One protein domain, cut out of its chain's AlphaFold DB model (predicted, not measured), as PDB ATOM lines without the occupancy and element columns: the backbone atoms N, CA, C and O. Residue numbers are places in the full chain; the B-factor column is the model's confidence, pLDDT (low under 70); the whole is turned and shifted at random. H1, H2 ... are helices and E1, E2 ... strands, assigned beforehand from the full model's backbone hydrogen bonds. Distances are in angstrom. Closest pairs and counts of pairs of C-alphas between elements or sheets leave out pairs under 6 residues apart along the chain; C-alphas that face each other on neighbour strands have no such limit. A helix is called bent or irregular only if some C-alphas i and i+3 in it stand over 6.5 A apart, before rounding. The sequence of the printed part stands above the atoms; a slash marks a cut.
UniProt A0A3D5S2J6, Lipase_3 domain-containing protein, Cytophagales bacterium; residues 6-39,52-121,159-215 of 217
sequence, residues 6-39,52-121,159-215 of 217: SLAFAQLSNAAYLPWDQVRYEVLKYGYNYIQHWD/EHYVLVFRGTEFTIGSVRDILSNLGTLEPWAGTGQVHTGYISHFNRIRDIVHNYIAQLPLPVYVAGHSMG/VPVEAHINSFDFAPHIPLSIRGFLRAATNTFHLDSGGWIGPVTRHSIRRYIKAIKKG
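Overview. This is residues 6 to 39, 52 to 121 and 159 to 215 of the 217 residues of the protein "Lipase_3 domain-containing protein" of Cytophagales bacterium (UniProt A0A3D5S2J6). Two side-by-side pairs of parallel strands, E2 with E5 and E6 with E7, make the middle of a rounded body, with helices H2, H1 and H6 in a row along one side of them. On the other side H5 and H4 follow each other, and beyond H4 the small hairpin of E3 and E4 lies far from the middle; the strand pairs are not joined to each other through named strands. The 161 printed residues hold six named helices and seven named strands in the order H1 H2 E1 E2 H3 E3 E4 H4 H5 E5 E6 E7 H6, a mixed class. The whole is compact, with a radius of gyration of the C-alphas of 16.2 A and spans of 41 by 40 by 29 A.

Arrangement. H1, residues 6 to 15, and H2, residues 20 to 28, form a helical hairpin: they touch, closest at the C-alphas of Ala 15 and Val 23, 5.8 A, with a shallow tilt of 24 degrees, opposite ways. E1, residues 33 to 39, pairs with no named strand; it is near E2, residues 54 to 59. E5, residues 113 to 118, is parallel to E2, with N 116 and O 56 2.8 A apart; its closest C-alphas to H1 are Gly 117 and Ser 13, 5.5 A. H3, residues 65 to 73, touches no helix. E3, residues 78 to 80, and E4, residues 86 to 88, form an antiparallel hairpin, with N 87 and O 79 2.9 A apart. H4, residues 89 to 96, and H5, residues 99 to 106, meet only through their link. E6, residues 161 to 166, is parallel to E7, residues 187 to 191, with N 189 and O 163 2.8 A apart. H6, residues 205 to 214, touches H1, closest at the C-alphas of Ile 205 and Asn 14, 5.9 A, with a shallow tilt of 28 degrees, opposite ways. In H1, H3, H4 and H6 every O i to N i+4 pair is within hydrogen-bond range; in H5 3 of 4 are, in H2 2 of 5, beside 3 of 6 O i to N i+3 pairs.

Along the chain. H1 begins at C-alpha 6, (103.652, -16.386, -23.792), and H6 ends at C-alpha 214, (113.637, -11.995, -17.904); each is 14.3 A long. E1 is 18.5 A long and E5 17.2 A. H2 is irregular, but only just: C-alphas 21 and 24 are 6.54 A apart.

Size, cuts and confidence. The two farthest C-alphas, Gln 108 and Trp 196, are 45.3 A apart. Residues 40 to 51 and 122 to 158 are not printed; the C-alpha gaps across these cuts are 25.8 A and 17.0 A. The links E6 to E7 and E7 to H6 are long. Mean pLDDT of the printed part is 90.3; residues 62 to 75, 177 to 178, 199 and 215 are under 70.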
ATOM      1  N   SER A   6     103.864 -17.344 -24.885       97.31
ATOM      2  CA  SER A   6     103.652 -16.386 -23.792       97.31
ATOM      3  C   SER A   6     104.178 -14.986 -24.098       97.31
ATOM      4  O   SER A   6     103.501 -14.009 -23.786       97.31
ATOM      5  N   LEU A   7     105.359 -14.866 -24.711       97.75
ATOM      6  CA  LEU A   7     105.929 -13.558 -25.038       97.75
ATOM      7  C   LEU A   7     105.188 -12.882 -26.196       97.75
ATOM      8  O   LEU A   7     104.784 -11.726 -26.064       97.75
ATOM      9  N   ALA A   8     104.984 -13.603 -27.299       98.06
ATOM     10  CA  ALA A   8     104.338 -13.065 -28.491       98.06
ATOM     11  C   ALA A   8     102.915 -12.580 -28.180       98.06
ATOM     12  O   ALA A   8     102.553 -11.457 -28.519       98.06
ATOM     13  N   PHE A   9     102.120 -13.368 -27.454       98.56
ATOM     14  CA  PHE A   9     100.735 -13.000 -27.155       98.56
ATOM     15  C   PHE A   9     100.633 -11.882 -26.107       98.56
ATOM     16  O   PHE A   9      99.692 -11.088 -26.156       98.56
ATOM     17  N   ALA A  10     101.634 -11.722 -25.231       98.38
ATOM     18  CA  ALA A  10     101.737 -10.552 -24.358       98.38
ATOM     19  C   ALA A  10     102.037  -9.282 -25.168       98.38
ATOM     20  O   ALA A  10     101.461  -8.225 -24.914       98.38
ATOM     21  N   GLN A  11     102.921  -9.385 -26.165       98.56
ATOM     22  CA  GLN A  11     103.252  -8.291 -27.076       98.56
ATOM     23  C   GLN A  11     102.054  -7.883 -27.940       98.56
ATOM     24  O   GLN A  11     101.766  -6.692 -28.039       98.56
ATOM     25  N   LEU A  12     101.300  -8.848 -28.474       98.69
ATOM     26  CA  LEU A  12     100.054  -8.579 -29.195       98.69
ATOM     27  C   LEU A  12      98.980  -7.969 -28.279       98.69
ATOM     28  O   LEU A  12      98.331  -6.997 -28.658       98.69
ATOM     29  N   SER A  13      98.855  -8.459 -27.039       98.31
ATOM     30  CA  SER A  13      97.967  -7.862 -26.027       98.31
ATOM     31  C   SER A  13      98.349  -6.418 -25.697       98.31
ATOM     32  O   SER A  13      97.469  -5.611 -25.428       98.31
ATOM     33  N   ASN A  14      99.638  -6.065 -25.737       97.75
ATOM     34  CA  ASN A  14     100.096  -4.678 -25.605       97.75
ATOM     35  C   ASN A  14      99.806  -3.849 -26.862       97.75
ATOM     36  O   ASN A  14      99.387  -2.703 -26.735       97.75
ATOM     37  N   ALA A  15     100.006  -4.418 -28.053       98.00
ATOM     38  CA  ALA A  15      99.711  -3.745 -29.315       98.00
ATOM     39  C   ALA A  15      98.227  -3.378 -29.429       98.00
ATOM     40  O   ALA A  15      97.918  -2.300 -29.918       98.00
ATOM     41  N   ALA A  16      97.324  -4.214 -28.906       97.25
ATOM     42  CA  ALA A  16      95.886  -3.960 -28.933       97.25
ATOM     43  C   ALA A  16      95.474  -2.630 -28.272       97.25
ATOM     44  O   ALA A  16      94.424  -2.112 -28.620       97.25
ATOM     45  N   TYR A  17      96.282  -2.057 -27.364       96.19
ATOM     46  CA  TYR A  17      96.020  -0.756 -26.725       96.19
ATOM     47  C   TYR A  17      96.422   0.464 -27.571       96.19
ATOM     48  O   TYR A  17      96.104   1.592 -27.191       96.19
ATOM     49  N   LEU A  18      97.139   0.271 -28.681       96.38
ATOM     50  CA  LEU A  18      97.544   1.361 -29.568       96.38
ATOM     51  C   LEU A  18      96.367   1.864 -30.420       96.38
ATOM     52  O   LEU A  18      95.407   1.125 -30.640       96.38
ATOM     53  N   PRO A  19      96.455   3.093 -30.965       96.44
ATOM     54  CA  PRO A  19      95.585   3.522 -32.056       96.44
ATOM     55  C   PRO A  19      95.579   2.504 -33.209       96.44
ATOM     56  O   PRO A  19      96.630   1.968 -33.574       96.44
ATOM     57  N   TRP A  20      94.404   2.211 -33.780       95.88
ATOM     58  CA  TRP A  20      94.230   1.120 -34.752       95.88
ATOM     59  C   TRP A  20      95.100   1.251 -36.009       95.88
ATOM     60  O   TRP A  20      95.568   0.249 -36.550       95.88
ATOM     61  N   ASP A  21      95.375   2.479 -36.442       95.69
ATOM     62  CA  ASP A  21      96.282   2.793 -37.548       95.69
ATOM     63  C   ASP A  21      97.746   2.415 -37.253       95.69
ATOM     64  O   ASP A  21      98.509   2.125 -38.177       95.69
ATOM     65  N   GLN A  22      98.130   2.341 -35.976       97.94
ATOM     66  CA  GLN A  22      99.459   1.925 -35.523       97.94
ATOM     67  C   GLN A  22      99.568   0.417 -35.282       97.94
ATOM     68  O   GLN A  22     100.654  -0.147 -35.450       97.94
ATOM     69  N   VAL A  23      98.463  -0.255 -34.931       98.00
ATOM     70  CA  VAL A  23      98.458  -1.691 -34.590       98.00
ATOM     71  C   VAL A  23      99.078  -2.530 -35.703       98.00
ATOM     72  O   VAL A  23      99.939  -3.358 -35.417       98.00
ATOM     73  N   ARG A  24      98.729  -2.267 -36.971       97.06
ATOM     74  CA  ARG A  24      99.290  -2.982 -38.134       97.06
ATOM     75  C   ARG A  24     100.818  -2.973 -38.184       97.06
ATOM     76  O   ARG A  24     101.414  -3.977 -38.549       97.06
ATOM     77  N   TYR A  25     101.454  -1.866 -37.808       97.81
ATOM     78  CA  TYR A  25     102.913  -1.745 -37.825       97.81
ATOM     79  C   TYR A  25     103.541  -2.386 -36.595       97.81
ATOM     80  O   TYR A  25     104.643  -2.926 -36.669       97.81
ATOM     81  N   GLU A  26     102.851  -2.325 -35.460       98.31
ATOM     82  CA  GLU A  26     103.346  -2.895 -34.215       98.31
ATOM     83  C   GLU A  26     103.349  -4.426 -34.254       98.31
ATOM     84  O   GLU A  26     104.352  -5.039 -33.895       98.31
ATOM     85  N   VAL A  27     102.272  -5.052 -34.736       98.50
ATOM     86  CA  VAL A  27     102.153  -6.521 -34.758       98.50
ATOM     87  C   VAL A  27     103.137  -7.176 -35.735       98.50
ATOM     88  O   VAL A  27     103.649  -8.260 -35.449       98.50
ATOM     89  N   LEU A  28     103.513  -6.468 -36.808       98.06
ATOM     90  CA  LEU A  28     104.546  -6.905 -37.755       98.06
ATOM     91  C   LEU A  28     105.915  -7.084 -37.091       98.06
ATOM     92  O   LEU A  28     106.638  -8.022 -37.420       98.06
ATOM     93  N   LYS A  29     106.257  -6.256 -36.093       97.94
ATOM     94  CA  LYS A  29     107.518  -6.388 -35.332       97.94
ATOM     95  C   LYS A  29     107.604  -7.703 -34.556       97.94
ATOM     96  O   LYS A  29     108.690  -8.097 -34.136       97.94
ATOM     97  N   TYR A  30     106.466  -8.357 -34.335       97.19
ATOM     98  CA  TYR A  30     106.350  -9.624 -33.618       97.19
ATOM     99  C   TYR A  30     106.121 -10.814 -34.557       97.19
ATOM    100  O   TYR A  30     105.880 -11.919 -34.074       97.19
ATOM    101  N   GLY A  31     106.199 -10.602 -35.877       97.81
ATOM    102  CA  GLY A  31     106.001 -11.642 -36.887       97.81
ATOM    103  C   GLY A  31     104.534 -11.945 -37.201       97.81
ATOM    104  O   GLY A  31     104.243 -13.041 -37.669       97.81
ATOM    105  N   TYR A  32     103.617 -11.009 -36.932       98.50
ATOM    106  CA  TYR A  32     102.192 -11.163 -37.231       98.50
ATOM    107  C   TYR A  32     101.713 -10.121 -38.238       98.50
ATOM    108  O   TYR A  32     102.044  -8.942 -38.140       98.50
ATOM    109  N   ASN A  33     100.866 -10.548 -39.165       98.25
ATOM    110  CA  ASN A  33     100.122  -9.686 -40.066       98.25
ATOM    111  C   ASN A  33      98.787  -9.296 -39.430       98.25
ATOM    112  O   ASN A  33      98.076 -10.130 -38.865       98.25
ATOM    113  N   TYR A  34      98.434  -8.019 -39.540       98.44
ATOM    114  CA  TYR A  34      97.106  -7.538 -39.178       98.44
ATOM    115  C   TYR A  34      96.062  -8.049 -40.181       98.44
ATOM    116  O   TYR A  34      96.289  -7.965 -41.386       98.44
ATOM    117  N   ILE A  35      94.915  -8.521 -39.681       97.25
ATOM    118  CA  ILE A  35      93.782  -8.958 -40.508       97.25
ATOM    119  C   ILE A  35      92.611  -7.990 -40.360       97.25
ATOM    120  O   ILE A  35      92.203  -7.346 -41.324       97.25
ATOM    121  N   GLN A  36      92.082  -7.862 -39.142       97.50
ATOM    122  CA  GLN A  36      90.890  -7.064 -38.864       97.50
ATOM    123  C   GLN A  36      90.850  -6.637 -37.395       97.50
ATOM    124  O   GLN A  36      91.378  -7.332 -36.534       97.50
ATOM    125  N   HIS A  37      90.191  -5.519 -37.093       98.06
ATOM    126  CA  HIS A  37      89.786  -5.161 -35.738       98.06
ATOM    127  C   HIS A  37      88.281  -4.905 -35.677       98.06
ATOM    128  O   HIS A  37      87.623  -4.686 -36.696       98.06
ATOM    129  N   TRP A  38      87.761  -4.920 -34.457       98.00
ATOM    130  CA  TRP A  38      86.399  -4.537 -34.125       98.00
ATOM    131  C   TRP A  38      86.452  -3.551 -32.973       98.00
ATOM    132  O   TRP A  38      87.069  -3.828 -31.942       98.00
ATOM    133  N   ASP A  39      85.787  -2.418 -33.157       96.38
ATOM    134  CA  ASP A  39      85.674  -1.365 -32.162       96.38
ATOM    135  C   ASP A  39      84.199  -1.045 -31.924       96.38
ATOM    136  O   ASP A  39      83.542  -0.410 -32.745       96.38
ATOM    137  N   GLU A  52     101.468 -19.998 -39.193       94.75
ATOM    138  CA  GLU A  52     101.089 -21.153 -38.364       94.75
ATOM    139  C   GLU A  52      99.645 -21.062 -37.842       94.75
ATOM    140  O   GLU A  52      98.945 -22.073 -37.771       94.75
ATOM    141  N   HIS A  53      99.195 -19.872 -37.427       96.56
ATOM    142  CA  HIS A  53      97.938 -19.706 -36.694       96.56
ATOM    143  C   HIS A  53      97.391 -18.275 -36.710       96.56
ATOM    144  O   HIS A  53      98.091 -17.291 -36.963       96.56
ATOM    145  N   TYR A  54      96.118 -18.158 -36.333       97.94
ATOM    146  CA  TYR A  54      95.463 -16.892 -36.015       97.94
ATOM    147  C   TYR A  54      95.517 -16.606 -34.514       97.94
ATOM    148  O   TYR A  54      95.518 -17.518 -33.684       97.94
ATOM    149  N   VAL A  55      95.510 -15.324 -34.154       98.44
ATOM    150  CA  VAL A  55      95.399 -14.861 -32.771       98.44
ATOM    151  C   VAL A  55      94.329 -13.782 -32.691       98.44
ATOM    152  O   VAL A  55      94.495 -12.689 -33.234       98.44
ATOM    153  N   LEU A  56      93.239 -14.088 -31.994       98.50
ATOM    154  CA  LEU A  56      92.248 -13.103 -31.585       98.50
ATOM    155  C   LEU A  56      92.681 -12.486 -30.258       98.50
ATOM    156  O   LEU A  56      92.837 -13.186 -29.260       98.50
ATOM    157  N   VAL A  57      92.835 -11.171 -30.220       98.69
ATOM    158  CA  VAL A  57      93.255 -10.444 -29.026       98.69
ATOM    159  C   VAL A  57      92.160  -9.483 -28.605       98.69
ATOM    160  O   VAL A  57      91.865  -8.530 -29.321       98.69
ATOM    161  N   PHE A  58      91.586  -9.703 -27.427       98.44
ATOM    162  CA  PHE A  58      90.659  -8.754 -26.817       98.44
ATOM    163  C   PHE A  58      91.432  -7.699 -26.029       98.44
ATOM    164  O   PHE A  58      92.286  -8.016 -25.192       98.44
ATOM    165  N   ARG A  59      91.109  -6.426 -26.265       96.38
ATOM    166  CA  ARG A  59      91.655  -5.313 -25.490       96.38
ATOM    167  C   ARG A  59      90.913  -5.198 -24.160       96.38
ATOM    168  O   ARG A  59      89.691  -5.290 -24.099       96.38
ATOM    169  N   GLY A  60      91.669  -4.993 -23.084       87.88
ATOM    170  CA  GLY A  60      91.111  -4.616 -21.789       87.88
ATOM    171  C   GLY A  60      91.003  -3.103 -21.630       87.88
ATOM    172  O   GLY A  60      91.531  -2.329 -22.426       87.88
ATOM    173  N   THR A  61      90.390  -2.665 -20.542       80.75
ATOM    174  CA  THR A  61      90.427  -1.259 -20.138       80.75
ATOM    175  C   THR A  61      91.778  -0.911 -19.508       80.75
ATOM    176  O   THR A  61      92.471  -1.770 -18.949       80.75
ATOM    177  N   GLU A  62      92.200   0.346 -19.642       69.81
ATOM    178  CA  GLU A  62      93.349   0.857 -18.897       69.81
ATOM    179  C   GLU A  62      92.904   1.247 -17.488       69.81
ATOM    180  O   GLU A  62      91.959   2.013 -17.309       69.81
ATOM    181  N   PHE A  63      93.589   0.717 -16.476       67.50
ATOM    182  CA  PHE A  63      93.310   1.069 -15.090       67.50
ATOM    183  C   PHE A  63      94.086   2.318 -14.667       67.50
ATOM    184  O   PHE A  63      95.314   2.371 -14.766       67.50
ATOM    185  N   THR A  64      93.371   3.280 -14.092       66.12
ATOM    186  CA  THR A  64      93.928   4.370 -13.288       66.12
ATOM    187  C   THR A  64      93.689   4.087 -11.803       66.12
ATOM    188  O   THR A  64      92.880   3.238 -11.438       66.12
ATOM    189  N   ILE A  65      94.367   4.812 -10.905       64.50
ATOM    190  CA  ILE A  65      94.110   4.685  -9.456       64.50
ATOM    191  C   ILE A  65      92.633   4.982  -9.130       64.50
ATOM    192  O   ILE A  65      92.059   4.326  -8.262       64.50
ATOM    193  N   GLY A  66      92.019   5.939  -9.838       63.03
ATOM    194  CA  GLY A  66      90.595   6.259  -9.705       63.03
ATOM    195  C   GLY A  66      89.707   5.091 -10.126       63.03
ATOM    196  O   GLY A  66      88.925   4.601  -9.319       63.03
ATOM    197  N   SER A  67      89.927   4.552 -11.328       67.12
ATOM    198  CA  SER A  67      89.104   3.453 -11.841       67.12
ATOM    199  C   SER A  67      89.228   2.168 -11.016       67.12
ATOM    200  O   SER A  67      88.284   1.393 -10.950       67.12
ATOM    201  N   VAL A  68      90.362   1.929 -10.344       67.94
ATOM    202  CA  VAL A  68      90.484   0.801  -9.403       67.94
ATOM    203  C   VAL A  68      89.559   0.966  -8.205       67.94
ATOM    204  O   VAL A  68      88.941  -0.009  -7.793       67.94
ATOM    205  N   ARG A  69      89.435   2.175  -7.647       66.31
ATOM    206  CA  ARG A  69      88.498   2.425  -6.541       66.31
ATOM    207  C   ARG A  69      87.056   2.208  -6.984       66.31
ATOM    208  O   ARG A  69      86.312   1.558  -6.259       66.31
ATOM    209  N   ASP A  70      86.712   2.668  -8.182       64.88
ATOM    210  CA  ASP A  70      85.370   2.506  -8.750       64.88
ATOM    211  C   ASP A  70      85.043   1.042  -9.070       64.88
ATOM    212  O   ASP A  70      83.916   0.592  -8.894       64.88
ATOM    213  N   ILE A  71      86.034   0.258  -9.494       68.62
ATOM    214  CA  ILE A  71      85.871  -1.182  -9.742       68.62
ATOM    215  C   ILE A  71      85.782  -1.961  -8.425       68.62
ATOM    216  O   ILE A  71      85.028  -2.925  -8.324       68.62
ATOM    217  N   LEU A  72      86.508  -1.534  -7.389       67.81
ATOM    218  CA  LEU A  72      86.407  -2.115  -6.049       67.81
ATOM    219  C   LEU A  72      85.087  -1.776  -5.348       67.81
ATOM    220  O   LEU A  72      84.644  -2.556  -4.507       67.81
ATOM    221  N   SER A  73      84.462  -0.640  -5.666       63.19
ATOM    222  CA  SER A  73      83.120  -0.308  -5.179       63.19
ATOM    223  C   SER A  73      82.028  -0.999  -6.002       63.19
ATOM    224  O   SER A  73      81.049  -1.471  -5.428       63.19
ATOM    225  N   ASN A  74      82.237  -1.167  -7.313       61.31
ATOM    226  CA  ASN A  74      81.333  -1.856  -8.238       61.31
ATOM    227  C   ASN A  74      81.870  -3.237  -8.652       61.31
ATOM    228  O   ASN A  74      82.149  -3.489  -9.823       61.31
ATOM    229  N   LEU A  75      81.966  -4.165  -7.695       68.81
ATOM    230  CA  LEU A  75      82.500  -5.527  -7.902       68.81
ATOM    231  C   LEU A  75      81.627  -6.455  -8.776       68.81
ATOM    232  O   LEU A  75      81.947  -7.640  -8.882       68.81
ATOM    233  N   GLY A  76      80.520  -5.943  -9.326       77.12
ATOM    234  CA  GLY A  76      79.519  -6.707 -10.072       77.12
ATOM    235  C   GLY A  76      78.887  -7.862  -9.284       77.12
ATOM    236  O   GLY A  76      79.122  -8.053  -8.086       77.12
ATOM    237  N   THR A  77      78.059  -8.636  -9.979       88.56
ATOM    238  CA  THR A  77      77.445  -9.881  -9.489       88.56
ATOM    239  C   THR A  77      77.706 -11.003 -10.484       88.56
ATOM    240  O   THR A  77      78.098 -10.752 -11.626       88.56
ATOM    241  N   LEU A  78      77.554 -12.244 -10.029       92.38
ATOM    242  CA  LEU A  78      77.523 -13.410 -10.901       92.38
ATOM    243  C   LEU A  78      76.108 -13.550 -11.450       92.38
ATOM    244  O   LEU A  78      75.166 -13.582 -10.667       92.38
ATOM    245  N   GLU A  79      75.975 -13.624 -12.770       94.75
ATOM    246  CA  GLU A  79      74.689 -13.826 -13.441       94.75
ATOM    247  C   GLU A  79      74.814 -14.904 -14.525       94.75
ATOM    248  O   GLU A  79      75.909 -15.103 -15.076       94.75
ATOM    249  N   PRO A  80      73.708 -15.576 -14.881       96.38
ATOM    250  CA  PRO A  80      73.649 -16.418 -16.067       96.38
ATOM    251  C   PRO A  80      74.036 -15.650 -17.336       96.38
ATOM    252  O   PRO A  80      73.766 -14.456 -17.489       96.38
ATOM    253  N   TRP A  81      74.650 -16.352 -18.283       95.62
ATOM    254  CA  TRP A  81      75.109 -15.787 -19.550       95.62
ATOM    255  C   TRP A  81      74.807 -16.752 -20.706       95.62
ATOM    256  O   TRP A  81      74.059 -17.708 -20.543       95.62
ATOM    257  N   ALA A  82      75.348 -16.507 -21.903       94.38
ATOM    258  CA  ALA A  82      75.071 -17.355 -23.073       94.38
ATOM    259  C   ALA A  82      75.817 -18.705 -23.085       94.38
ATOM    260  O   ALA A  82      75.745 -19.424 -24.082       94.38
ATOM    261  N   GLY A  83      76.562 -19.021 -22.027       94.31
ATOM    262  CA  GLY A  83      77.239 -20.300 -21.830       94.31
ATOM    263  C   GLY A  83      76.879 -20.911 -20.475       94.31
ATOM    264  O   GLY A  83      75.889 -20.531 -19.855       94.31
ATOM    265  N   THR A  84      77.689 -21.861 -20.020       95.69
ATOM    266  CA  THR A  84      77.460 -22.607 -18.773       95.69
ATOM    267  C   THR A  84      77.906 -21.816 -17.535       95.69
ATOM    268  O   THR A  84      78.894 -21.075 -17.589       95.69
ATOM    269  N   GLY A  85      77.205 -21.999 -16.412       96.44
ATOM    270  CA  GLY A  85      77.495 -21.345 -15.135       96.44
ATOM    271  C   GLY A  85      77.193 -19.847 -15.116       96.44
ATOM    272  O   GLY A  85      76.456 -19.326 -15.956       96.44
ATOM    273  N   GLN A  86      77.775 -19.146 -14.145       96.94
ATOM    274  CA  GLN A  86      77.559 -17.713 -13.947       96.94
ATOM    275  C   GLN A  86      78.851 -16.916 -14.086       96.94
ATOM    276  O   GLN A  86      79.932 -17.347 -13.676       96.94
ATOM    277  N   VAL A  87      78.733 -15.713 -14.641       95.81
ATOM    278  CA  VAL A  87      79.855 -14.832 -14.972       95.81
ATOM    279  C   VAL A  87      79.584 -13.425 -14.452       95.81
ATOM    280  O   VAL A  87      78.441 -12.997 -14.326       95.81
ATOM    281  N   HIS A  88      80.648 -12.690 -14.139       93.50
ATOM    282  CA  HIS A  88      80.571 -11.292 -13.739       93.50
ATOM    283  C   HIS A  88      79.810 -10.438 -14.774       93.50
ATOM    284  O   HIS A  88      80.208 -10.355 -15.943       93.50
ATOM    285  N   THR A  89      78.772  -9.725 -14.329       92.06
ATOM    286  CA  THR A  89      77.863  -8.921 -15.174       92.06
ATOM    287  C   THR A  89      78.557  -7.958 -16.126       92.06
ATOM    288  O   THR A  89      78.176  -7.852 -17.294       92.06
ATOM    289  N   GLY A  90      79.612  -7.284 -15.664       90.25
ATOM    290  CA  GLY A  90      80.405  -6.390 -16.510       90.25
ATOM    291  C   GLY A  90      80.994  -7.111 -17.727       90.25
ATOM    292  O   GLY A  90      80.863  -6.634 -18.850       90.25
ATOM    293  N   TYR A  91      81.571  -8.304 -17.539       93.62
ATOM    294  CA  TYR A  91      82.199  -9.044 -18.639       93.62
ATOM    295  C   TYR A  91      81.154  -9.591 -19.609       93.62
ATOM    296  O   TYR A  91      81.388  -9.560 -20.813       93.62
ATOM    297  N   ILE A  92      79.980 -10.000 -19.112       95.00
ATOM    298  CA  ILE A  92      78.840 -10.384 -19.957       95.00
ATOM    299  C   ILE A  92      78.440  -9.218 -20.869       95.00
ATOM    300  O   ILE A  92      78.330  -9.396 -22.081       95.00
ATOM    301  N   SER A  93      78.267  -8.016 -20.306       93.81
ATOM    302  CA  SER A  93      77.895  -6.813 -21.062       93.81
ATOM    303  C   SER A  93      78.911  -6.495 -22.161       93.81
ATOM    304  O   SER A  93      78.538  -6.341 -23.325       93.81
ATOM    305  N   HIS A  94      80.206  -6.470 -21.824       94.50
ATOM    306  CA  HIS A  94      81.261  -6.213 -22.805       94.50
ATOM    307  C   HIS A  94      81.355  -7.307 -23.873       94.50
ATOM    308  O   HIS A  94      81.566  -6.997 -25.047       94.50
ATOM    309  N   PHE A  95      81.181  -8.572 -23.498       96.81
ATOM    310  CA  PHE A  95      81.260  -9.690 -24.429       96.81
ATOM    311  C   PHE A  95      80.079  -9.696 -25.407       96.81
ATOM    312  O   PHE A  95      80.283  -9.801 -26.615       96.81
ATOM    313  N   ASN A  96      78.852  -9.495 -24.916       96.25
ATOM    314  CA  ASN A  96      77.637  -9.472 -25.738       96.25
ATOM    315  C   ASN A  96      77.685  -8.410 -26.848       96.25
ATOM    316  O   ASN A  96      77.113  -8.622 -27.910       96.25
ATOM    317  N   ARG A  97      78.385  -7.288 -26.630       95.94
ATOM    318  CA  ARG A  97      78.515  -6.208 -27.626       95.94
ATOM    319  C   ARG A  97      79.295  -6.606 -28.876       95.94
ATOM    320  O   ARG A  97      79.103  -5.983 -29.915       95.94
ATOM    321  N   ILE A  98      80.196  -7.585 -28.768       96.19
ATOM    322  CA  ILE A  98      81.192  -7.860 -29.812       96.19
ATOM    323  C   ILE A  98      81.272  -9.340 -30.222       96.19
ATOM    324  O   ILE A  98      81.776  -9.646 -31.300       96.19
ATOM    325  N   ARG A  99      80.773 -10.275 -29.400       95.56
ATOM    326  CA  ARG A  99      80.970 -11.720 -29.616       95.56
ATOM    327  C   ARG A  99      80.456 -12.216 -30.965       95.56
ATOM    328  O   ARG A  99      81.137 -13.014 -31.599       95.56
ATOM    329  N   ASP A 100      79.289 -11.742 -31.404       95.81
ATOM    330  CA  ASP A 100      78.610 -12.304 -32.573       95.81
ATOM    331  C   ASP A 100      79.301 -11.841 -33.858       95.81
ATOM    332  O   ASP A 100      79.617 -12.658 -34.719       95.81
ATOM    333  N   ILE A 101      79.642 -10.550 -33.957       96.38
ATOM    334  CA  ILE A 101      80.362 -10.011 -35.119       96.38
ATOM    335  C   ILE A 101      81.778 -10.590 -35.241       96.38
ATOM    336  O   ILE A 101      82.209 -10.921 -36.346       96.38
ATOM    337  N   VAL A 102      82.475 -10.779 -34.116       96.06
ATOM    338  CA  VAL A 102      83.803 -11.409 -34.083       96.06
ATOM    339  C   VAL A 102      83.710 -12.878 -34.487       96.06
ATOM    340  O   VAL A 102      84.455 -13.332 -35.354       96.06
ATOM    341  N   HIS A 103      82.777 -13.631 -33.898       95.69
ATOM    342  CA  HIS A 103      82.650 -15.058 -34.174       95.69
ATOM    343  C   HIS A 103      82.210 -15.342 -35.606       95.69
ATOM    344  O   HIS A 103      82.763 -16.241 -36.230       95.69
ATOM    345  N   ASN A 104      81.286 -14.553 -36.157       95.12
ATOM    346  CA  ASN A 104      80.833 -14.719 -37.538       95.12
ATOM    347  C   ASN A 104      81.979 -14.585 -38.547       95.12
ATOM    348  O   ASN A 104      81.954 -15.250 -39.580       95.12
ATOM    349  N   TYR A 105      82.984 -13.756 -38.251       95.31
ATOM    350  CA  TYR A 105      84.192 -13.662 -39.066       95.31
ATOM    351  C   TYR A 105      85.133 -14.847 -38.819       95.31
ATOM    352  O   TYR A 105      85.561 -15.510 -39.758       95.31
ATOM    353  N   ILE A 106      85.425 -15.155 -37.551       93.62
ATOM    354  CA  ILE A 106      86.378 -16.214 -37.183       93.62
ATOM    355  C   ILE A 106      85.908 -17.600 -37.626       93.62
ATOM    356  O   ILE A 106      86.732 -18.421 -38.012       93.62
ATOM    357  N   ALA A 107      84.600 -17.858 -37.622       92.25
ATOM    358  CA  ALA A 107      84.019 -19.126 -38.058       92.25
ATOM    359  C   ALA A 107      84.292 -19.453 -39.539       92.25
ATOM    360  O   ALA A 107      84.108 -20.597 -39.948       92.25
ATOM    361  N   GLN A 108      84.723 -18.471 -40.336       91.12
ATOM    362  CA  GLN A 108      85.070 -18.639 -41.751       91.12
ATOM    363  C   GLN A 108      86.569 -18.892 -41.970       91.12
ATOM    364  O   GLN A 108      86.983 -19.198 -43.087       91.12
ATOM    365  N   LEU A 109      87.391 -18.733 -40.932       89.12
ATOM    366  CA  LEU A 109      88.840 -18.874 -41.029       89.12
ATOM    367  C   LEU A 109      89.260 -20.337 -40.874       89.12
ATOM    368  O   LEU A 109      88.624 -21.088 -40.127       89.12
ATOM    369  N   PRO A 110      90.368 -20.748 -41.512       87.31
ATOM    370  CA  PRO A 110      90.966 -22.028 -41.189       87.31
ATOM    371  C   PRO A 110      91.486 -22.011 -39.743       87.31
ATOM    372  O   PRO A 110      92.100 -21.044 -39.290       87.31
ATOM    373  N   LEU A 111      91.242 -23.098 -39.008       80.62
ATOM    374  CA  LEU A 111      91.930 -23.369 -37.742       80.62
ATOM    375  C   LEU A 111      93.438 -23.540 -38.009       80.62
ATOM    376  O   LEU A 111      93.792 -24.006 -39.094       80.62
ATOM    377  N   PRO A 112      94.330 -23.231 -37.044       89.69
ATOM    378  CA  PRO A 112      94.075 -22.979 -35.618       89.69
ATOM    379  C   PRO A 112      93.948 -21.501 -35.196       89.69
ATOM    380  O   PRO A 112      94.640 -20.624 -35.712       89.69
ATOM    381  N   VAL A 113      93.120 -21.240 -34.172       95.81
ATOM    382  CA  VAL A 113      92.944 -19.913 -33.550       95.81
ATOM    383  C   VAL A 113      93.322 -19.965 -32.068       95.81
ATOM    384  O   VAL A 113      92.775 -20.750 -31.292       95.81
ATOM    385  N   TYR A 114      94.236 -19.090 -31.665       98.06
ATOM    386  CA  TYR A 114      94.501 -18.765 -30.266       98.06
ATOM    387  C   TYR A 114      93.719 -17.523 -29.865       98.06
ATOM    388  O   TYR A 114      93.458 -16.645 -30.689       98.06
ATOM    389  N   VAL A 115      93.384 -17.419 -28.583       98.31
ATOM    390  CA  VAL A 115      92.748 -16.216 -28.044       98.31
ATOM    391  C   VAL A 115      93.610 -15.665 -26.923       98.31
ATOM    392  O   VAL A 115      94.130 -16.413 -26.100       98.31
ATOM    393  N   ALA A 116      93.794 -14.353 -26.880       98.69
ATOM    394  CA  ALA A 116      94.586 -13.713 -25.850       98.69
ATOM    395  C   ALA A 116      93.934 -12.433 -25.339       98.69
ATOM    396  O   ALA A 116      93.080 -11.826 -25.989       98.69
ATOM    397  N   GLY A 117      94.365 -12.005 -24.160       98.19
ATOM    398  CA  GLY A 117      93.975 -10.712 -23.636       98.19
ATOM    399  C   GLY A 117      94.668 -10.370 -22.331       98.19
ATOM    400  O   GLY A 117      95.059 -11.226 -21.535       98.19
ATOM    401  N   HIS A 118      94.800  -9.074 -22.108       97.19
ATOM    402  CA  HIS A 118      95.299  -8.508 -20.866       97.19
ATOM    403  C   HIS A 118      94.138  -7.928 -20.060       97.19
ATOM    404  O   HIS A 118      93.199  -7.387 -20.650       97.19
ATOM    405  N   SER A 119      94.212  -7.982 -18.725       93.81
ATOM    406  CA  SER A 119      93.218  -7.346 -17.853       93.81
ATOM    407  C   SER A 119      91.806  -7.893 -18.156       93.81
ATOM    408  O   SER A 119      91.639  -9.107 -18.315       93.81
ATOM    409  N   MET A 120      90.800  -7.021 -18.285       93.94
ATOM    410  CA  MET A 120      89.443  -7.324 -18.743       93.94
ATOM    411  C   MET A 120      89.426  -8.028 -20.104       93.94
ATOM    412  O   MET A 120      88.605  -8.914 -20.316       93.94
ATOM    413  N   GLY A 121      90.357  -7.707 -21.007       96.88
ATOM    414  CA  GLY A 121      90.465  -8.373 -22.303       96.88
ATOM    415  C   GLY A 121      90.710  -9.873 -22.155       96.88
ATOM    416  O   GLY A 121      90.133 -10.671 -22.883       96.88
ATOM    417  N   VAL A 159      89.403 -26.394 -23.339       94.44
ATOM    418  CA  VAL A 159      90.268 -25.327 -23.865       94.44
ATOM    419  C   VAL A 159      91.272 -24.897 -22.796       94.44
ATOM    420  O   VAL A 159      90.886 -24.247 -21.823       94.44
ATOM    421  N   PRO A 160      92.572 -25.202 -22.961       96.06
ATOM    422  CA  PRO A 160      93.573 -24.847 -21.971       96.06
ATOM    423  C   PRO A 160      93.700 -23.327 -21.822       96.06
ATOM    424  O   PRO A 160      93.904 -22.602 -22.803       96.06
ATOM    425  N   VAL A 161      93.623 -22.857 -20.576       97.94
ATOM    426  CA  VAL A 161      93.831 -21.455 -20.197       97.94
ATOM    427  C   VAL A 161      95.200 -21.301 -19.532       97.94
ATOM    428  O   VAL A 161      95.410 -21.743 -18.400       97.94
ATOM    429  N   GLU A 162      96.121 -20.643 -20.233       98.00
ATOM    430  CA  GLU A 162      97.490 -20.342 -19.809       98.00
ATOM    431  C   GLU A 162      97.526 -18.973 -19.101       98.00
ATOM    432  O   GLU A 162      97.702 -17.909 -19.714       98.00
ATOM    433  N   ALA A 163      97.311 -18.978 -17.782       97.50
ATOM    434  CA  ALA A 163      97.123 -17.755 -17.010       97.50
ATOM    435  C   ALA A 163      98.428 -17.210 -16.420       97.50
ATOM    436  O   ALA A 163      99.079 -17.864 -15.608       97.50
ATOM    437  N   HIS A 164      98.780 -15.972 -16.762       97.50
ATOM    438  CA  HIS A 164      99.986 -15.300 -16.290       97.50
ATOM    439  C   HIS A 164      99.640 -14.281 -15.200       97.50
ATOM    440  O   HIS A 164      98.804 -13.395 -15.409       97.50
ATOM    441  N   ILE A 165     100.316 -14.377 -14.053       95.44
ATOM    442  CA  ILE A 165     100.131 -13.497 -12.891       95.44
ATOM    443  C   ILE A 165     101.462 -12.853 -12.534       95.44
ATOM    444  O   ILE A 165     102.425 -13.550 -12.238       95.44
ATOM    445  N   ASN A 166     101.504 -11.524 -12.512       93.50
ATOM    446  CA  ASN A 166     102.667 -10.779 -12.047       93.50
ATOM    447  C   ASN A 166     102.578 -10.517 -10.537       93.50
ATOM    448  O   ASN A 166     101.533 -10.116 -10.025       93.50
ATOM    449  N   SER A 167     103.688 -10.695  -9.826       90.38
ATOM    450  CA  SER A 167     103.800 -10.403  -8.401       90.38
ATOM    451  C   SER A 167     103.399  -8.959  -8.105       90.38
ATOM    452  O   SER A 167     103.882  -8.016  -8.749       90.38
ATOM    453  N   PHE A 168     102.542  -8.812  -7.093       87.75
ATOM    454  CA  PHE A 168     101.928  -7.555  -6.655       87.75
ATOM    455  C   PHE A 168     101.013  -6.878  -7.691       87.75
ATOM    456  O   PHE A 168     100.721  -5.690  -7.561       87.75
ATOM    457  N   ASP A 169     100.548  -7.598  -8.717       89.06
ATOM    458  CA  ASP A 169      99.390  -7.165  -9.501       89.06
ATOM    459  C   ASP A 169      98.101  -7.396  -8.700       89.06
ATOM    460  O   ASP A 169      97.856  -8.498  -8.219       89.06
ATOM    461  N   PHE A 170      97.274  -6.363  -8.556       87.25
ATOM    462  CA  PHE A 170      96.016  -6.431  -7.814       87.25
ATOM    463  C   PHE A 170      94.902  -7.135  -8.604       87.25
ATOM    464  O   PHE A 170      94.036  -7.771  -8.001       87.25
ATOM    465  N   ALA A 171      94.901  -7.015  -9.938       86.25
ATOM    466  CA  ALA A 171      93.740  -7.366 -10.754       86.25
ATOM    467  C   ALA A 171      93.359  -8.857 -10.661       86.25
ATOM    468  O   ALA A 171      92.180  -9.142 -10.454       86.25
ATOM    469  N   PRO A 172      94.303  -9.824 -10.673       85.94
ATOM    470  CA  PRO A 172      93.981 -11.249 -10.508       85.94
ATOM    471  C   PRO A 172      93.333 -11.620  -9.167       85.94
ATOM    472  O   PRO A 172      92.829 -12.735  -9.002       85.94
ATOM    473  N   HIS A 173      93.355 -10.709  -8.192       84.31
ATOM    474  CA  HIS A 173      92.811 -10.918  -6.855       84.31
ATOM    475  C   HIS A 173      91.435 -10.276  -6.650       84.31
ATOM    476  O   HIS A 173      90.899 -10.366  -5.540       84.31
ATOM    477  N   ILE A 174      90.841  -9.705  -7.700       83.31
ATOM    478  CA  ILE A 174      89.501  -9.116  -7.676       83.31
ATOM    479  C   ILE A 174      88.591  -9.736  -8.756       83.31
ATOM    480  O   ILE A 174      89.100 -10.177  -9.785       83.31
ATOM    481  N   PRO A 175      87.264  -9.789  -8.539       81.12
ATOM    482  CA  PRO A 175      86.584  -9.644  -7.247       81.12
ATOM    483  C   PRO A 175      87.033 -10.709  -6.234       81.12
ATOM    484  O   PRO A 175      87.582 -11.743  -6.620       81.12
ATOM    485  N   LEU A 176      86.853 -10.466  -4.930       75.06
ATOM    486  CA  LEU A 176      87.265 -11.414  -3.883       75.06
ATOM    487  C   LEU A 176      86.557 -12.772  -4.036       75.06
ATOM    488  O   LEU A 176      85.349 -12.835  -4.263       75.06
ATOM    489  N   SER A 177      87.296 -13.865  -3.836       67.81
ATOM    490  CA  SER A 177      86.794 -15.234  -4.039       67.81
ATOM    491  C   SER A 177      85.691 -15.656  -3.069       67.81
ATOM    492  O   SER A 177      84.933 -16.570  -3.374       67.81
ATOM    493  N   ILE A 178      85.553 -14.979  -1.924       60.75
ATOM    494  CA  ILE A 178      84.480 -15.233  -0.945       60.75
ATOM    495  C   ILE A 178      83.071 -15.043  -1.529       60.75
ATOM    496  O   ILE A 178      82.108 -15.539  -0.962       60.75
ATOM    497  N   ARG A 179      82.944 -14.343  -2.666       71.38
ATOM    498  CA  ARG A 179      81.681 -14.141  -3.390       71.38
ATOM    499  C   ARG A 179      81.463 -15.151  -4.527       71.38
ATOM    500  O   ARG A 179      80.673 -14.895  -5.423       71.38
ATOM    501  N   GLY A 180      82.193 -16.267  -4.532       82.12
ATOM    502  CA  GLY A 180      82.064 -17.324  -5.541       82.12
ATOM    503  C   GLY A 180      82.836 -17.077  -6.840       82.12
ATOM    504  O   GLY A 180      82.922 -17.984  -7.661       82.12
ATOM    505  N   PHE A 181      83.449 -15.901  -7.019       86.69
ATOM    506  CA  PHE A 181      84.276 -15.606  -8.189       86.69
ATOM    507  C   PHE A 181      85.567 -16.422  -8.181       86.69
ATOM    508  O   PHE A 181      86.359 -16.375  -7.232       86.69
ATOM    509  N   LEU A 182      85.826 -17.100  -9.290       91.19
ATOM    510  CA  LEU A 182      87.014 -17.895  -9.540       91.19
ATOM    511  C   LEU A 182      87.732 -17.402 -10.796       91.19
ATOM    512  O   LEU A 182      87.153 -16.801 -11.703       91.19
ATOM    513  N   ARG A 183      89.042 -17.635 -10.825       92.44
ATOM    514  CA  ARG A 183      89.888 -17.344 -11.982       92.44
ATOM    515  C   ARG A 183      89.919 -18.567 -12.891       92.44
ATOM    516  O   ARG A 183      90.125 -19.675 -12.403       92.44
ATOM    517  N   ALA A 184      89.790 -18.345 -14.193       92.38
ATOM    518  CA  ALA A 184      90.033 -19.377 -15.189       92.38
ATOM    519  C   ALA A 184      91.535 -19.595 -15.368       92.38
ATOM    520  O   ALA A 184      92.274 -18.655 -15.666       92.38
ATOM    521  N   ALA A 185      91.981 -20.826 -15.145       94.12
ATOM    522  CA  ALA A 185      93.345 -21.259 -15.400       94.12
ATOM    523  C   ALA A 185      93.390 -22.787 -15.446       94.12
ATOM    524  O   ALA A 185      93.024 -23.440 -14.471       94.12
ATOM    525  N   THR A 186      93.898 -23.334 -16.544       94.56
ATOM    526  CA  THR A 186      94.383 -24.718 -16.586       94.56
ATOM    527  C   THR A 186      95.785 -24.755 -15.992       94.56
ATOM    528  O   THR A 186      96.056 -25.523 -15.076       94.56
ATOM    529  N   ASN A 187      96.639 -23.830 -16.438       95.69
ATOM    530  CA  ASN A 187      97.972 -23.603 -15.897       95.69
ATOM    531  C   ASN A 187      98.087 -22.170 -15.373       95.69
ATOM    532  O   ASN A 187      97.524 -21.232 -15.943       95.69
ATOM    533  N   THR A 188      98.829 -21.985 -14.280       95.88
ATOM    534  CA  THR A 188      99.155 -20.655 -13.749       95.88
ATOM    535  C   THR A 188     100.663 -20.440 -13.753       95.88
ATOM    536  O   THR A 188     101.401 -21.214 -13.150       95.88
ATOM    537  N   PHE A 189     101.107 -19.352 -14.377       95.12
ATOM    538  CA  PHE A 189     102.502 -18.926 -14.416       95.12
ATOM    539  C   PHE A 189     102.674 -17.669 -13.579       95.12
ATOM    540  O   PHE A 189     102.157 -16.600 -13.915       95.12
ATOM    541  N   HIS A 190     103.414 -17.808 -12.486       94.38
ATOM    542  CA  HIS A 190     103.791 -16.690 -11.641       94.38
ATOM    543  C   HIS A 190     105.032 -16.007 -12.217       94.38
ATOM    544  O   HIS A 190     106.012 -16.654 -12.573       94.38
ATOM    545  N   LEU A 191     104.957 -14.688 -12.339       93.81
ATOM    546  CA  LEU A 191     105.958 -13.823 -12.939       93.81
ATOM    547  C   LEU A 191     106.355 -12.740 -11.934       93.81
ATOM    548  O   LEU A 191     105.528 -12.305 -11.140       93.81
ATOM    549  N   ASP A 192     107.573 -12.212 -12.028       92.25
ATOM    550  CA  ASP A 192     107.974 -11.015 -11.288       92.25
ATOM    551  C   ASP A 192     108.717 -10.027 -12.190       92.25
ATOM    552  O   ASP A 192     109.882 -10.182 -12.566       92.25
ATOM    553  N   SER A 193     108.025  -8.946 -12.537       90.62
ATOM    554  CA  SER A 193     108.596  -7.860 -13.338       90.62
ATOM    555  C   SER A 193     109.673  -7.037 -12.600       90.62
ATOM    556  O   SER A 193     110.497  -6.361 -13.242       90.62
ATOM    557  N   GLY A 194     109.703  -7.103 -11.265       87.81
ATOM    558  CA  GLY A 194     110.506  -6.258 -10.384       87.81
ATOM    559  C   GLY A 194     110.160  -4.759 -10.455       87.81
ATOM    560  O   GLY A 194     109.298  -4.305 -11.215       87.81
ATOM    561  N   GLY A 195     110.890  -3.956  -9.678       82.38
ATOM    562  CA  GLY A 195     110.748  -2.495  -9.617       82.38
ATOM    563  C   GLY A 195     109.649  -1.999  -8.669       82.38
ATOM    564  O   GLY A 195     109.049  -2.787  -7.938       82.38
ATOM    565  N   TRP A 196     109.395  -0.685  -8.691       79.75
ATOM    566  CA  TRP A 196     108.515  -0.004  -7.731       79.75
ATOM    567  C   TRP A 196     107.096  -0.589  -7.678       79.75
ATOM    568  O   TRP A 196     106.459  -0.806  -8.717       79.75
ATOM    569  N   ILE A 197     106.621  -0.834  -6.456       80.94
ATOM    570  CA  ILE A 197     105.296  -1.373  -6.155       80.94
ATOM    571  C   ILE A 197     104.390  -0.191  -5.817       80.94
ATOM    572  O   ILE A 197     104.525   0.427  -4.766       80.94
ATOM    573  N   GLY A 198     103.482   0.119  -6.733       71.06
ATOM    574  CA  GLY A 198     102.390   1.058  -6.529       71.06
ATOM    575  C   GLY A 198     101.063   0.415  -6.929       71.06
ATOM    576  O   GLY A 198     101.070  -0.669  -7.518       71.06
ATOM    577  N   PRO A 199      99.924   1.079  -6.667       68.81
ATOM    578  CA  PRO A 199      98.605   0.440  -6.684       68.81
ATOM    579  C   PRO A 199      98.234  -0.261  -7.998       68.81
ATOM    580  O   PRO A 199      97.554  -1.277  -7.980       68.81
ATOM    581  N   VAL A 200      98.706   0.260  -9.136       78.31
ATOM    582  CA  VAL A 200      98.439  -0.290 -10.480       78.31
ATOM    583  C   VAL A 200      99.713  -0.587 -11.273       78.31
ATOM    584  O   VAL A 200      99.660  -1.023 -12.423       78.31
ATOM    585  N   THR A 201     100.894  -0.351 -10.696       79.44
ATOM    586  CA  THR A 201     102.137  -0.292 -11.486       79.44
ATOM    587  C   THR A 201     102.615  -1.638 -11.989       79.44
ATOM    588  O   THR A 201     103.379  -1.672 -12.955       79.44
ATOM    589  N   ARG A 202     102.182  -2.726 -11.346       87.69
ATOM    590  CA  ARG A 202     102.470  -4.109 -11.742       87.69
ATOM    591  C   ARG A 202     101.452  -4.681 -12.720       87.69
ATOM    592  O   ARG A 202     101.769  -5.677 -13.366       87.69
ATOM    593  N   HIS A 203     100.305  -4.023 -12.869       90.50
ATOM    594  CA  HIS A 203      99.228  -4.496 -13.720       90.50
ATOM    595  C   HIS A 203      99.506  -4.272 -15.209       90.50
ATOM    596  O   HIS A 203      99.152  -5.112 -16.012       90.50
ATOM    597  N   SER A 204     100.204  -3.199 -15.604       92.00
ATOM    598  CA  SER A 204     100.480  -2.919 -17.025       92.00
ATOM    599  C   SER A 204     101.072  -4.122 -17.778       92.00
ATOM    600  O   SER A 204     102.096  -4.674 -17.373       92.00
ATOM    601  N   ILE A 205     100.520  -4.439 -18.952       94.75
ATOM    602  CA  ILE A 205     101.023  -5.477 -19.866       94.75
ATOM    603  C   ILE A 205     102.523  -5.346 -20.189       94.75
ATOM    604  O   ILE A 205     103.224  -6.346 -20.347       94.75
ATOM    605  N   ARG A 206     103.088  -4.131 -20.175       93.94
ATOM    606  CA  ARG A 206     104.538  -3.922 -20.349       93.94
ATOM    607  C   ARG A 206     105.360  -4.572 -19.230       93.94
ATOM    608  O   ARG A 206     106.480  -5.024 -19.469       93.94
ATOM    609  N   ARG A 207     104.819  -4.650 -18.010       94.00
ATOM    610  CA  ARG A 207     105.441  -5.355 -16.877       94.00
ATOM    611  C   ARG A 207     105.415  -6.860 -17.077       94.00
ATOM    612  O   ARG A 207     106.434  -7.495 -16.824       94.00
ATOM    613  N   TYR A 208     104.311  -7.399 -17.585       95.38
ATOM    614  CA  TYR A 208     104.208  -8.805 -17.971       95.38
ATOM    615  C   TYR A 208     105.243  -9.159 -19.044       95.38
ATOM    616  O   TYR A 208     106.034 -10.076 -18.842       95.38
ATOM    617  N   ILE A 209     105.342  -8.365 -20.119       96.25
ATOM    618  CA  ILE A 209     106.367  -8.542 -21.163       96.25
ATOM    619  C   ILE A 209     107.777  -8.513 -20.558       96.25
ATOM    620  O   ILE A 209     108.603  -9.372 -20.867       96.25
ATOM    621  N   LYS A 210     108.063  -7.552 -19.669       94.62
ATOM    622  CA  LYS A 210     109.357  -7.462 -18.978       94.62
ATOM    623  C   LYS A 210     109.654  -8.716 -18.151       94.62
ATOM    624  O   LYS A 210     110.784  -9.193 -18.183       94.62
ATOM    625  N   ALA A 211     108.677  -9.227 -17.407       93.62
ATOM    626  CA  ALA A 211     108.850 -10.405 -16.562       93.62
ATOM    627  C   ALA A 211     109.070 -11.683 -17.384       93.62
ATOM    628  O   ALA A 211     109.941 -12.482 -17.048       93.62
ATOM    629  N   ILE A 212     108.342 -11.833 -18.494       95.25
ATOM    630  CA  ILE A 212     108.487 -12.962 -19.422       95.25
ATOM    631  C   ILE A 212     109.875 -12.946 -20.072       95.25
ATOM    632  O   ILE A 212     110.555 -13.967 -20.074       95.25
ATOM    633  N   LYS A 213     110.339 -11.785 -20.562       93.50
ATOM    634  CA  LYS A 213     111.675 -11.644 -21.175       93.50
ATOM    635  C   LYS A 213     112.824 -11.931 -20.214       93.50
ATOM    636  O   LYS A 213     113.879 -12.368 -20.655       93.50
ATOM    637  N   LYS A 214     112.636 -11.661 -18.921       87.19
ATOM    638  CA  LYS A 214     113.637 -11.995 -17.904       87.19
ATOM    639  C   LYS A 214     113.804 -13.506 -17.719       87.19
ATOM    640  O   LYS A 214     114.862 -13.891 -17.246       87.19
ATOM    641  N   GLY A 215     112.801 -14.317 -18.090       69.94
ATOM    642  CA  GLY A 215     112.724 -15.735 -17.736       69.94
ATOM    643  C   GLY A 215     112.602 -15.852 -16.222       69.94
ATOM    644  O   GLY A 215     113.593 -15.725 -15.513       69.94
TER     645      GLY A 215